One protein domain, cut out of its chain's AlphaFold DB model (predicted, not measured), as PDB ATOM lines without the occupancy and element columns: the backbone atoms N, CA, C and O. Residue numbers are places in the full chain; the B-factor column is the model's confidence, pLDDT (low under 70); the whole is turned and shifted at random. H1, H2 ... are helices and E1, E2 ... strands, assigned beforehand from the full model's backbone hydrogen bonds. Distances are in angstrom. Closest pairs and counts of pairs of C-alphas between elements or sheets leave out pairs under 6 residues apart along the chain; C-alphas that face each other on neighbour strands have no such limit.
ATOM      1  N   TYR A 778     203.536 232.854 269.998       69.81
ATOM      2  CA  TYR A 778     202.570 233.171 268.949       69.81
ATOM      3  C   TYR A 778     201.497 234.099 269.530       69.81
ATOM      4  O   TYR A 778     200.675 233.681 270.349       69.81
ATOM      5  N   LYS A 779     201.516 235.371 269.105       81.81
ATOM      6  CA  LYS A 779     200.786 236.470 269.765       81.81
ATOM      7  C   LYS A 779     201.125 236.509 271.267       81.81
ATOM      8  O   LYS A 779     202.303 236.477 271.612       81.81
ATOM      9  N   ASP A 780     200.116 236.541 272.134       79.44
ATOM     10  CA  ASP A 780     200.267 236.630 273.590       79.44
ATOM     11  C   ASP A 780     200.516 235.268 274.273       79.44
ATOM     12  O   ASP A 780     200.756 235.221 275.477       79.44
ATOM     13  N   ASN A 781     200.495 234.159 273.518       85.75
ATOM     14  CA  ASN A 781     200.637 232.786 274.015       85.75
ATOM     15  C   ASN A 781     201.961 232.136 273.558       85.75
ATOM     16  O   ASN A 781     202.615 232.633 272.636       85.75
ATOM     17  N   ILE A 782     202.374 231.007 274.145       86.31
ATOM     18  CA  ILE A 782     203.513 230.237 273.610       86.31
ATOM     19  C   ILE A 782     203.183 229.652 272.231       86.31
ATOM     20  O   ILE A 782     202.041 229.314 271.931       86.31
ATOM     21  N   ASN A 783     204.201 229.493 271.385       88.06
ATOM     22  CA  ASN A 783     204.086 228.677 270.182       88.06
ATOM     23  C   ASN A 783     204.001 227.195 270.585       88.06
ATOM     24  O   ASN A 783     204.679 226.759 271.516       88.06
ATOM     25  N   PHE A 784     203.184 226.410 269.886       84.06
ATOM     26  CA  PHE A 784     202.976 225.003 270.228       84.06
ATOM     27  C   PHE A 784     204.003 224.039 269.608       84.06
ATOM     28  O   PHE A 784     203.906 222.827 269.798       84.06
ATOM     29  N   ALA A 785     205.003 224.581 268.911       89.38
ATOM     30  CA  ALA A 785     206.232 223.901 268.529       89.38
ATOM     31  C   ALA A 785     207.442 224.655 269.102       89.38
ATOM     32  O   ALA A 785     207.619 225.850 268.843       89.38
ATOM     33  N   GLN A 786     208.276 223.962 269.873       93.00
ATOM     34  CA  GLN A 786     209.425 224.549 270.561       93.00
ATOM     35  C   GLN A 786     210.703 223.780 270.256       93.00
ATOM     36  O   GLN A 786     210.712 222.551 270.261       93.00
ATOM     37  N   ASP A 787     211.786 224.534 270.077       89.62
ATOM     38  CA  ASP A 787     213.140 223.995 270.124       89.62
ATOM     39  C   ASP A 787     213.781 224.512 271.413       89.62
ATOM     40  O   ASP A 787     214.157 225.682 271.489       89.62
ATOM     41  N   LEU A 788     213.847 223.672 272.440       90.06
ATOM     42  CA  LEU A 788     214.310 224.057 273.768       90.06
ATOM     43  C   LEU A 788     215.795 223.732 273.914       90.06
ATOM     44  O   LEU A 788     216.226 222.602 273.683       90.06
ATOM     45  N   LYS A 789     216.595 224.732 274.284       88.62
ATOM     46  CA  LYS A 789     218.034 224.547 274.482       88.62
ATOM     47  C   LYS A 789     218.307 223.957 275.861       88.62
ATOM     48  O   LYS A 789     217.862 224.509 276.862       88.62
ATOM     49  N   LEU A 790     219.069 222.871 275.908       85.44
ATOM     50  CA  LEU A 790     219.571 222.264 277.136       85.44
ATOM     51  C   LEU A 790     221.095 222.166 277.080       85.44
ATOM     52  O   LEU A 790     221.689 222.036 276.015       85.44
ATOM     53  N   SER A 791     221.744 222.220 278.238       84.00
ATOM     54  CA  SER A 791     223.176 221.928 278.315       84.00
ATOM     55  C   SER A 791     223.452 220.490 277.875       84.00
ATOM     56  O   SER A 791     222.732 219.568 278.274       84.00
ATOM     57  N   LYS A 792     224.529 220.287 277.110       83.44
ATOM     58  CA  LYS A 792     224.997 218.964 276.668       83.44
ATOM     59  C   LYS A 792     225.243 218.000 277.838       83.44
ATOM     60  O   LYS A 792     225.068 216.801 277.683       83.44
ATOM     61  N   LYS A 793     225.528 218.496 279.053       85.06
ATOM     62  CA  LYS A 793     225.669 217.648 280.261       85.06
ATOM     63  C   LYS A 793     224.365 216.983 280.721       85.06
ATOM     64  O   LYS A 793     224.381 216.114 281.595       85.06
ATOM     65  N   HIS A 794     223.225 217.450 280.216       86.94
ATOM     66  CA  HIS A 794     221.913 216.893 280.525       86.94
ATOM     67  C   HIS A 794     221.465 215.854 279.496       86.94
ATOM     68  O   HIS A 794     220.436 215.223 279.719       86.94
ATOM     69  N   GLU A 795     222.226 215.652 278.417       87.88
ATOM     70  CA  GLU A 795     221.890 214.705 277.358       87.88
ATOM     71  C   GLU A 795     221.702 213.279 277.920       87.88
ATOM     72  O   GLU A 795     222.498 212.788 278.722       87.88
ATOM     73  N   GLY A 796     220.594 212.636 277.554       84.00
ATOM     74  CA  GLY A 796     220.185 211.304 278.000       84.00
ATOM     75  C   GLY A 796     219.490 211.225 279.368       84.00
ATOM     76  O   GLY A 796     219.015 210.145 279.727       84.00
ATOM     77  N   LYS A 797     219.390 212.320 280.141       89.25
ATOM     78  CA  LYS A 797     218.705 212.319 281.453       89.25
ATOM     79  C   LYS A 797     217.181 212.346 281.309       89.25
ATOM     80  O   LYS A 797     216.654 212.948 280.377       89.25
ATOM     81  N   ASN A 798     216.469 211.746 282.265       89.31
ATOM     82  CA  ASN A 798     215.017 211.905 282.378       89.31
ATOM     83  C   ASN A 798     214.682 213.350 282.765       89.31
ATOM     84  O   ASN A 798     215.384 213.947 283.584       89.31
ATOM     85  N   LEU A 799     213.598 213.893 282.213       90.75
ATOM     86  CA  LEU A 799     213.103 215.208 282.603       90.75
ATOM     87  C   LEU A 799     211.582 215.251 282.737       90.75
ATOM     88  O   LEU A 799     210.852 214.482 282.113       90.75
ATOM     89  N   LEU A 800     211.105 216.220 283.509       92.56
ATOM     90  CA  LEU A 800     209.712 216.654 283.501       92.56
ATOM     91  C   LEU A 800     209.615 218.028 282.850       92.56
ATOM     92  O   LEU A 800     210.521 218.844 283.004       92.56
ATOM     93  N   LEU A 801     208.502 218.297 282.166       94.06
ATOM     94  CA  LEU A 801     208.173 219.622 281.644       94.06
ATOM     95  C   LEU A 801     206.822 220.094 282.173       94.06
ATOM     96  O   LEU A 801     205.897 219.297 282.323       94.06
ATOM     97  N   ARG A 802     206.680 221.401 282.395       93.81
ATOM     98  CA  ARG A 802     205.386 222.030 282.693       93.81
ATOM     99  C   ARG A 802     205.228 223.373 281.991       93.81
ATOM    100  O   ARG A 802     206.209 224.062 281.724       93.81
ATOM    101  N   LEU A 803     203.984 223.734 281.705       94.00
ATOM    102  CA  LEU A 803     203.582 225.037 281.182       94.00
ATOM    103  C   LEU A 803     203.222 225.987 282.324       94.00
ATOM    104  O   LEU A 803     202.691 225.531 283.334       94.00
ATOM    105  N   ILE A 804     203.457 227.289 282.134       91.44
ATOM    106  CA  ILE A 804     203.098 228.345 283.093       91.44
ATOM    107  C   ILE A 804     202.228 229.402 282.427       91.44
ATOM    108  O   ILE A 804     202.611 229.938 281.384       91.44
ATOM    109  N   SER A 805     201.081 229.723 283.024       90.50
ATOM    110  CA  SER A 805     200.199 230.801 282.570       90.50
ATOM    111  C   SER A 805     200.618 232.182 283.086       90.50
ATOM    112  O   SER A 805     201.442 232.305 283.988       90.50
ATOM    113  N   ILE A 806     200.055 233.252 282.524       85.25
ATOM    114  CA  ILE A 806     200.237 234.619 283.044       85.25
ATOM    115  C   ILE A 806     199.689 234.778 284.473       85.25
ATOM    116  O   ILE A 806     200.193 235.603 285.230       85.25
ATOM    117  N   ASN A 807     198.712 233.953 284.860       85.06
ATOM    118  CA  ASN A 807     198.180 233.892 286.222       85.06
ATOM    119  C   ASN A 807     198.997 232.967 287.147       85.06
ATOM    120  O   ASN A 807     198.593 232.739 288.284       85.06
ATOM    121  N   ASN A 808     200.143 232.454 286.681       83.19
ATOM    122  CA  ASN A 808     201.004 231.482 287.365       83.19
ATOM    123  C   ASN A 808     200.369 230.099 287.602       83.19
ATOM    124  O   ASN A 808     200.844 229.339 288.447       83.19
ATOM    125  N   ASP A 809     199.342 229.731 286.834       89.69
ATOM    126  CA  ASP A 809     198.849 228.352 286.812       89.69
ATOM    127  C   ASP A 809     199.894 227.444 286.158       89.69
ATOM    128  O   ASP A 809     200.507 227.818 285.152       89.69
ATOM    129  N   VAL A 810     200.075 226.239 286.703       92.00
ATOM    130  CA  VAL A 810     201.062 225.266 286.221       92.00
ATOM    131  C   VAL A 810     200.387 224.024 285.647       92.00
ATOM    132  O   VAL A 810     199.496 223.451 286.271       92.00
ATOM    133  N   TYR A 811     200.844 223.570 284.479       92.31
ATOM    134  CA  TYR A 811     200.273 222.403 283.795       92.31
ATOM    135  C   TYR A 811     201.364 221.410 283.403       92.31
ATOM    136  O   TYR A 811     202.210 221.711 282.562       92.31
ATOM    137  N   LEU A 812     201.357 220.223 284.014       92.19
ATOM    138  CA  LEU A 812     202.371 219.197 283.771       92.19
ATOM    139  C   LEU A 812     202.182 218.552 282.390       92.19
ATOM    140  O   LEU A 812     201.078 218.142 282.027       92.19
ATOM    141  N   LEU A 813     203.275 218.434 281.641       91.50
ATOM    142  CA  LEU A 813     203.315 217.810 280.325       91.50
ATOM    143  C   LEU A 813     203.712 216.340 280.444       91.50
ATOM    144  O   LEU A 813     204.649 215.989 281.162       91.50
ATOM    145  N   LYS A 814     203.016 215.482 279.700       88.62
ATOM    146  CA  LYS A 814     203.316 214.052 279.586       88.62
ATOM    147  C   LYS A 814     203.511 213.670 278.121       88.62
ATOM    148  O   LYS A 814     202.771 214.195 277.288       88.62
ATOM    149  N   PRO A 815     204.467 212.787 277.787       85.56
ATOM    150  CA  PRO A 815     204.551 212.219 276.447       85.56
ATOM    151  C   PRO A 815     203.247 211.528 276.058       85.56
ATOM    152  O   PRO A 815     202.502 211.059 276.920       85.56
ATOM    153  N   ASP A 816     202.954 211.495 274.763       78.44
ATOM    154  CA  ASP A 816     201.905 210.618 274.259       78.44
ATOM    155  C   ASP A 816     202.325 209.140 274.299       78.44
ATOM    156  O   ASP A 816     203.469 208.810 274.612       78.44
ATOM    157  N   ASP A 817     201.389 208.245 273.974       75.00
ATOM    158  CA  ASP A 817     201.530 206.788 274.138       75.00
ATOM    159  C   ASP A 817     202.704 206.162 273.351       75.00
ATOM    160  O   ASP A 817     202.946 204.961 273.455       75.00
ATOM    161  N   ARG A 818     203.440 206.948 272.550       72.56
ATOM    162  CA  ARG A 818     204.625 206.510 271.800       72.56
ATOM    163  C   ARG A 818     205.902 206.488 272.641       72.56
ATOM    164  O   ARG A 818     206.880 205.881 272.210       72.56
ATOM    165  N   HIS A 819     205.913 207.129 273.811       73.12
ATOM    166  CA  HIS A 819     207.089 207.200 274.678       73.12
ATOM    167  C   HIS A 819     206.711 206.995 276.151       73.12
ATOM    168  O   HIS A 819     205.868 207.705 276.687       73.12
ATOM    169  N   GLU A 820     207.380 206.064 276.839       69.62
ATOM    170  CA  GLU A 820     207.131 205.796 278.268       69.62
ATOM    171  C   GLU A 820     207.616 206.932 279.187       69.62
ATOM    172  O   GLU A 820     207.061 207.149 280.263       69.62
ATOM    173  N   SER A 821     208.659 207.667 278.783       79.62
ATOM    174  CA  SER A 821     209.241 208.771 279.557       79.62
ATOM    175  C   SER A 821     209.879 209.830 278.654       79.62
ATOM    176  O   SER A 821     210.275 209.550 277.521       79.62
ATOM    177  N   LEU A 822     209.956 211.061 279.164       88.06
ATOM    178  CA  LEU A 822     210.589 212.189 278.488       88.06
ATOM    179  C   LEU A 822     212.080 212.240 278.847       88.06
ATOM    180  O   LEU A 822     212.429 212.307 280.028       88.06
ATOM    181  N   LYS A 823     212.949 212.225 277.833       88.81
ATOM    182  CA  LYS A 823     214.405 212.294 277.992       88.81
ATOM    183  C   LYS A 823     214.975 213.507 277.273       88.81
ATOM    184  O   LYS A 823     214.429 213.985 276.283       88.81
ATOM    185  N   ALA A 824     216.066 214.031 277.817       87.81
ATOM    186  CA  ALA A 824     216.811 215.123 277.223       87.81
ATOM    187  C   ALA A 824     217.662 214.538 276.095       87.81
ATOM    188  O   ALA A 824     218.854 214.325 276.264       87.81
ATOM    189  N   ASP A 825     217.061 214.262 274.948       86.12
ATOM    190  CA  ASP A 825     217.759 213.774 273.760       86.12
ATOM    191  C   ASP A 825     217.243 214.474 272.491       86.12
ATOM    192  O   ASP A 825     216.408 215.379 272.553       86.12
ATOM    193  N   SER A 826     217.786 214.112 271.328       83.50
ATOM    194  CA  SER A 826     217.409 214.713 270.043       83.50
ATOM    195  C   SER A 826     216.076 214.193 269.481       83.50
ATOM    196  O   SER A 826     215.779 214.446 268.312       83.50
ATOM    197  N   THR A 827     215.301 213.425 270.254       85.12
ATOM    198  CA  THR A 827     214.000 212.900 269.826       85.12
ATOM    199  C   THR A 827     212.963 214.016 269.801       85.12
ATOM    200  O   THR A 827     212.914 214.875 270.682       85.12
ATOM    201  N   GLU A 828     212.092 213.983 268.792       89.62
ATOM    202  CA  GLU A 828     210.929 214.860 268.744       89.62
ATOM    203  C   GLU A 828     209.798 214.302 269.604       89.62
ATOM    204  O   GLU A 828     209.235 213.246 269.312       89.62
ATOM    205  N   TYR A 829     209.441 215.040 270.654       89.44
ATOM    206  CA  TYR A 829     208.388 214.657 271.580       89.44
ATOM    207  C   TYR A 829     207.081 215.381 271.287       89.44
ATOM    208  O   TYR A 829     207.035 216.594 271.078       89.44
ATOM    209  N   TYR A 830     205.989 214.629 271.376       89.81
ATOM    210  CA  TYR A 830     204.632 215.156 271.354       89.81
ATOM    211  C   TYR A 830     204.026 214.999 272.741       89.81
ATOM    212  O   TYR A 830     203.770 213.890 273.205       89.81
ATOM    213  N   LEU A 831     203.835 216.128 273.414       89.62
ATOM    214  CA  LEU A 831     203.437 216.188 274.810       89.62
ATOM    215  C   LEU A 831     201.995 216.661 274.952       89.62
ATOM    216  O   LEU A 831     201.526 217.517 274.203       89.62
ATOM    217  N   LYS A 832     201.288 216.134 275.942       90.25
ATOM    218  CA  LYS A 832     199.903 216.483 276.258       90.25
ATOM    219  C   LYS A 832     199.790 216.889 277.725       90.25
ATOM    220  O   LYS A 832     200.542 216.411 278.573       90.25
ATOM    221  N   VAL A 833     198.832 217.761 278.016       87.94
ATOM    222  CA  VAL A 833     198.348 218.009 279.383       87.94
ATOM    223  C   VAL A 833     197.126 217.127 279.659       87.94
ATOM    224  O   VAL A 833     196.553 216.557 278.728       87.94
ATOM    225  N   SER A 834     196.693 217.026 280.919       84.06
ATOM    226  CA  SER A 834     195.461 216.299 281.240       84.06
ATOM    227  C   SER A 834     194.230 216.956 280.594       84.06
ATOM    228  O   SER A 834     194.185 218.176 280.420       84.06
ATOM    229  N   ASP A 835     193.195 216.173 280.268       81.31
ATOM    230  CA  ASP A 835     191.952 216.723 279.702       81.31
ATOM    231  C   ASP A 835     191.277 217.728 280.651       81.31
ATOM    232  O   ASP A 835     190.670 218.697 280.193       81.31
ATOM    233  N   LYS A 836     191.435 217.537 281.969       83.31
ATOM    234  CA  LYS A 836     190.957 218.468 283.001       83.31
ATOM    235  C   LYS A 836     191.688 219.812 282.921       83.31
ATOM    236  O   LYS A 836     191.038 220.855 282.926       83.31
ATOM    237  N   ASP A 837     193.012 219.788 282.800       84.19
ATOM    238  CA  ASP A 837     193.835 220.997 282.704       84.19
ATOM    239  C   ASP A 837     193.592 221.731 281.383       84.19
ATOM    240  O   ASP A 837     193.397 222.946 281.374       84.19
ATOM    241  N   ARG A 838     193.476 220.994 280.271       81.88
ATOM    242  CA  ARG A 838     193.122 221.569 278.966       81.88
ATOM    243  C   ARG A 838     191.734 222.209 278.973       81.88
ATOM    244  O   ARG A 838     191.533 223.245 278.350       81.88
ATOM    245  N   ALA A 839     190.769 221.612 279.673       76.94
ATOM    246  CA  ALA A 839     189.441 222.201 279.828       76.94
ATOM    247  C   ALA A 839     189.456 223.466 280.707       76.94
ATOM    248  O   ALA A 839     188.607 224.338 280.528       76.94
ATOM    249  N   SER A 840     190.417 223.580 281.631       79.44
ATOM    250  CA  SER A 840     190.559 224.743 282.516       79.44
ATOM    251  C   SER A 840     191.167 225.971 281.829       79.44
ATOM    252  O   SER A 840     190.895 227.092 282.254       79.44
ATOM    253  N   ASN A 841     191.943 225.783 280.755       80.69
ATOM    254  CA  ASN A 841     192.555 226.874 280.003       80.69
ATOM    255  C   ASN A 841     192.606 226.559 278.498       80.69
ATOM    256  O   ASN A 841     193.395 225.736 278.034       80.69
ATOM    257  N   ILE A 842     191.780 227.272 277.724       76.31
ATOM    258  CA  ILE A 842     191.630 227.072 276.272       76.31
ATOM    259  C   ILE A 842     192.883 227.458 275.469       76.31
ATOM    260  O   ILE A 842     193.007 227.084 274.305       76.31
ATOM    261  N   ASN A 843     193.821 228.189 276.081       82.94
ATOM    262  CA  ASN A 843     195.095 228.553 275.466       82.94
ATOM    263  C   ASN A 843     196.099 227.387 275.444       82.94
ATOM    264  O   ASN A 843     197.168 227.522 274.845       82.94
ATOM    265  N   ILE A 844     195.783 226.249 276.072       84.88
ATOM    266  CA  ILE A 844     196.618 225.047 276.032       84.88
ATOM    267  C   ILE A 844     196.263 224.211 274.791       84.88
ATOM    268  O   ILE A 844     195.090 223.880 274.588       84.88
ATOM    269  N   PRO A 845     197.244 223.824 273.953       78.94
ATOM    270  CA  PRO A 845     196.970 223.032 272.763       78.94
ATOM    271  C   PRO A 845     196.580 221.595 273.119       78.94
ATOM    272  O   PRO A 845     196.877 221.082 274.197       78.94
ATOM    273  N   SER A 846     195.966 220.894 272.165       77.31
ATOM    274  CA  SER A 846     195.716 219.454 272.296       77.31
ATOM    275  C   SER A 846     197.009 218.635 272.354       77.31
ATOM    276  O   SER A 846     197.014 217.556 272.945       77.31
ATOM    277  N   THR A 847     198.097 219.113 271.743       84.06
ATOM    278  CA  THR A 847     199.431 218.499 271.768       84.06
ATOM    279  C   THR A 847     200.498 219.575 271.540       84.06
ATOM    280  O   THR A 847     200.300 220.478 270.729       84.06
ATOM    281  N   LEU A 848     201.619 219.480 272.255       89.25
ATOM    282  CA  LEU A 848     202.775 220.369 272.186       89.25
ATOM    283  C   LEU A 848     203.974 219.610 271.610       89.25
ATOM    284  O   LEU A 848     204.331 218.558 272.130       89.25
ATOM    285  N   ARG A 849     204.604 220.140 270.561       92.75
ATOM    286  CA  ARG A 849     205.791 219.535 269.941       92.75
ATOM    287  C   ARG A 849     207.061 220.137 270.536       92.75
ATOM    288  O   ARG A 849     207.235 221.353 270.472       92.75
ATOM    289  N   ILE A 850     207.941 219.306 271.088       92.38
ATOM    290  CA  ILE A 850     209.201 219.724 271.709       92.38
ATOM    291  C   ILE A 850     210.373 218.985 271.064       92.38
ATOM    292  O   ILE A 850     210.367 217.758 271.014       92.38
ATOM    293  N   ASN A 851     211.395 219.741 270.662       91.12
ATOM    294  CA  ASN A 851     212.716 219.237 270.289       91.12
ATOM    295  C   ASN A 851     213.768 219.835 271.223       91.12
ATOM    296  O   ASN A 851     213.758 221.049 271.441       91.12
ATOM    297  N   PHE A 852     214.699 219.031 271.741       90.62
ATOM    298  CA  PHE A 852     215.827 219.561 272.508       90.62
ATOM    299  C   PHE A 852     217.044 219.806 271.617       90.62
ATOM    300  O   PHE A 852     217.377 219.005 270.745       90.62
ATOM    301  N   LYS A 853     217.720 220.936 271.839       87.12
ATOM    302  CA  LYS A 853     218.996 221.278 271.198       87.12
ATOM    303  C   LYS A 853     220.069 221.406 272.272       87.12
ATOM    304  O   LYS A 853     219.873 222.143 273.233       87.12
ATOM    305  N   PHE A 854     221.198 220.723 272.096       84.62
ATOM    306  CA  PHE A 854     222.275 220.714 273.085       84.62
ATOM    307  C   PHE A 854     223.371 221.721 272.741       84.62
ATOM    308  O   PHE A 854     223.842 221.758 271.605       84.62
ATOM    309  N   ALA A 855     223.772 222.531 273.720       73.19
ATOM    310  CA  ALA A 855     224.906 223.452 273.621       73.19
ATOM    311  C   ALA A 855     225.988 223.078 274.652       73.19
ATOM    312  O   ALA A 855     225.664 222.569 275.727       73.19
ATOM    313  N   GLU A 856     227.264 223.287 274.315       63.50
ATOM    314  CA  GLU A 856     228.385 223.059 275.240       63.50
ATOM    315  C   GLU A 856     228.458 224.180 276.282       63.50
ATOM    316  O   GLU A 856     228.290 225.351 275.945       63.50
TER     317      GLU A 856
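This is residues 778 to 856 of the 1263 residues of the protein "Electron transport complex subunit RsxG" of Clostridium perfringens (UniProt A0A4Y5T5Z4). A single five-stranded sheet, strongly twisted, is curled like part of a barrel and left open between its edge strands E1 and E2, and a short helix, H1, sits at one end of the long axis. The printed part has 79 residues with one named helix and five named strands, in the order E1 E2 E3 E4 H1 E5. The sheet is mixed, in the order E1 E5 E4 E3 E2, and the class is mostly strand, though under half of the residues are in named elements. The whole is compact, with a radius of gyration of the C-alphas of 13.0 A and spans of 36 by 28 by 18 A.

E1, residues 785 to 791, is parallel to E5, residues 848 to 855, at 29 degrees; N 788 and O 851 are 2.8 A apart, within hydrogen-bond range. E2, residues 800 to 805, is apart from E1. E2 and E3, residues 810 to 815, form an antiparallel hairpin, with N 803 and O 811 2.8 A apart. E3 and E4, residues 829 to 832, form another hairpin, with N 832 and O 814 2.8 A apart. E2, E3 and E4 make a meander, each strand the antiparallel neighbour of the one before. Pairing is staggered: E3 pairs with E2 over 810 to 813 and with E4 over 814 to 815. H1, residues 835 to 840, only grazes the sheet with residues 837 to 838; the closest C-alphas of E3 and H1, those of Tyr 811 and Asp 837, are 6.7 A apart. In H1 every O i to N i+4 pair is within hydrogen-bond range. E5 is antiparallel to E4, with N 831 and O 848 2.8 A apart.

E1 begins at C-alpha 785 (206.232, 223.901, 268.529) and spans 19.7 A. E2 spans 17.1 A, E3 16.7 A, E4 9.9 A and H1 8.6 A. E5, 22.4 A long, ends at C-alpha 855 (224.906, 223.452, 273.621).

The C-alphas of Ala 839 and Glu 856, the two farthest apart, are 39.2 A apart. The printed part has no cut. The link from E3 to E4, residues 816 to 828, is long. Mean pLDDT of the printed part is 85.3, and residues 778, 820 and 856 are under 70.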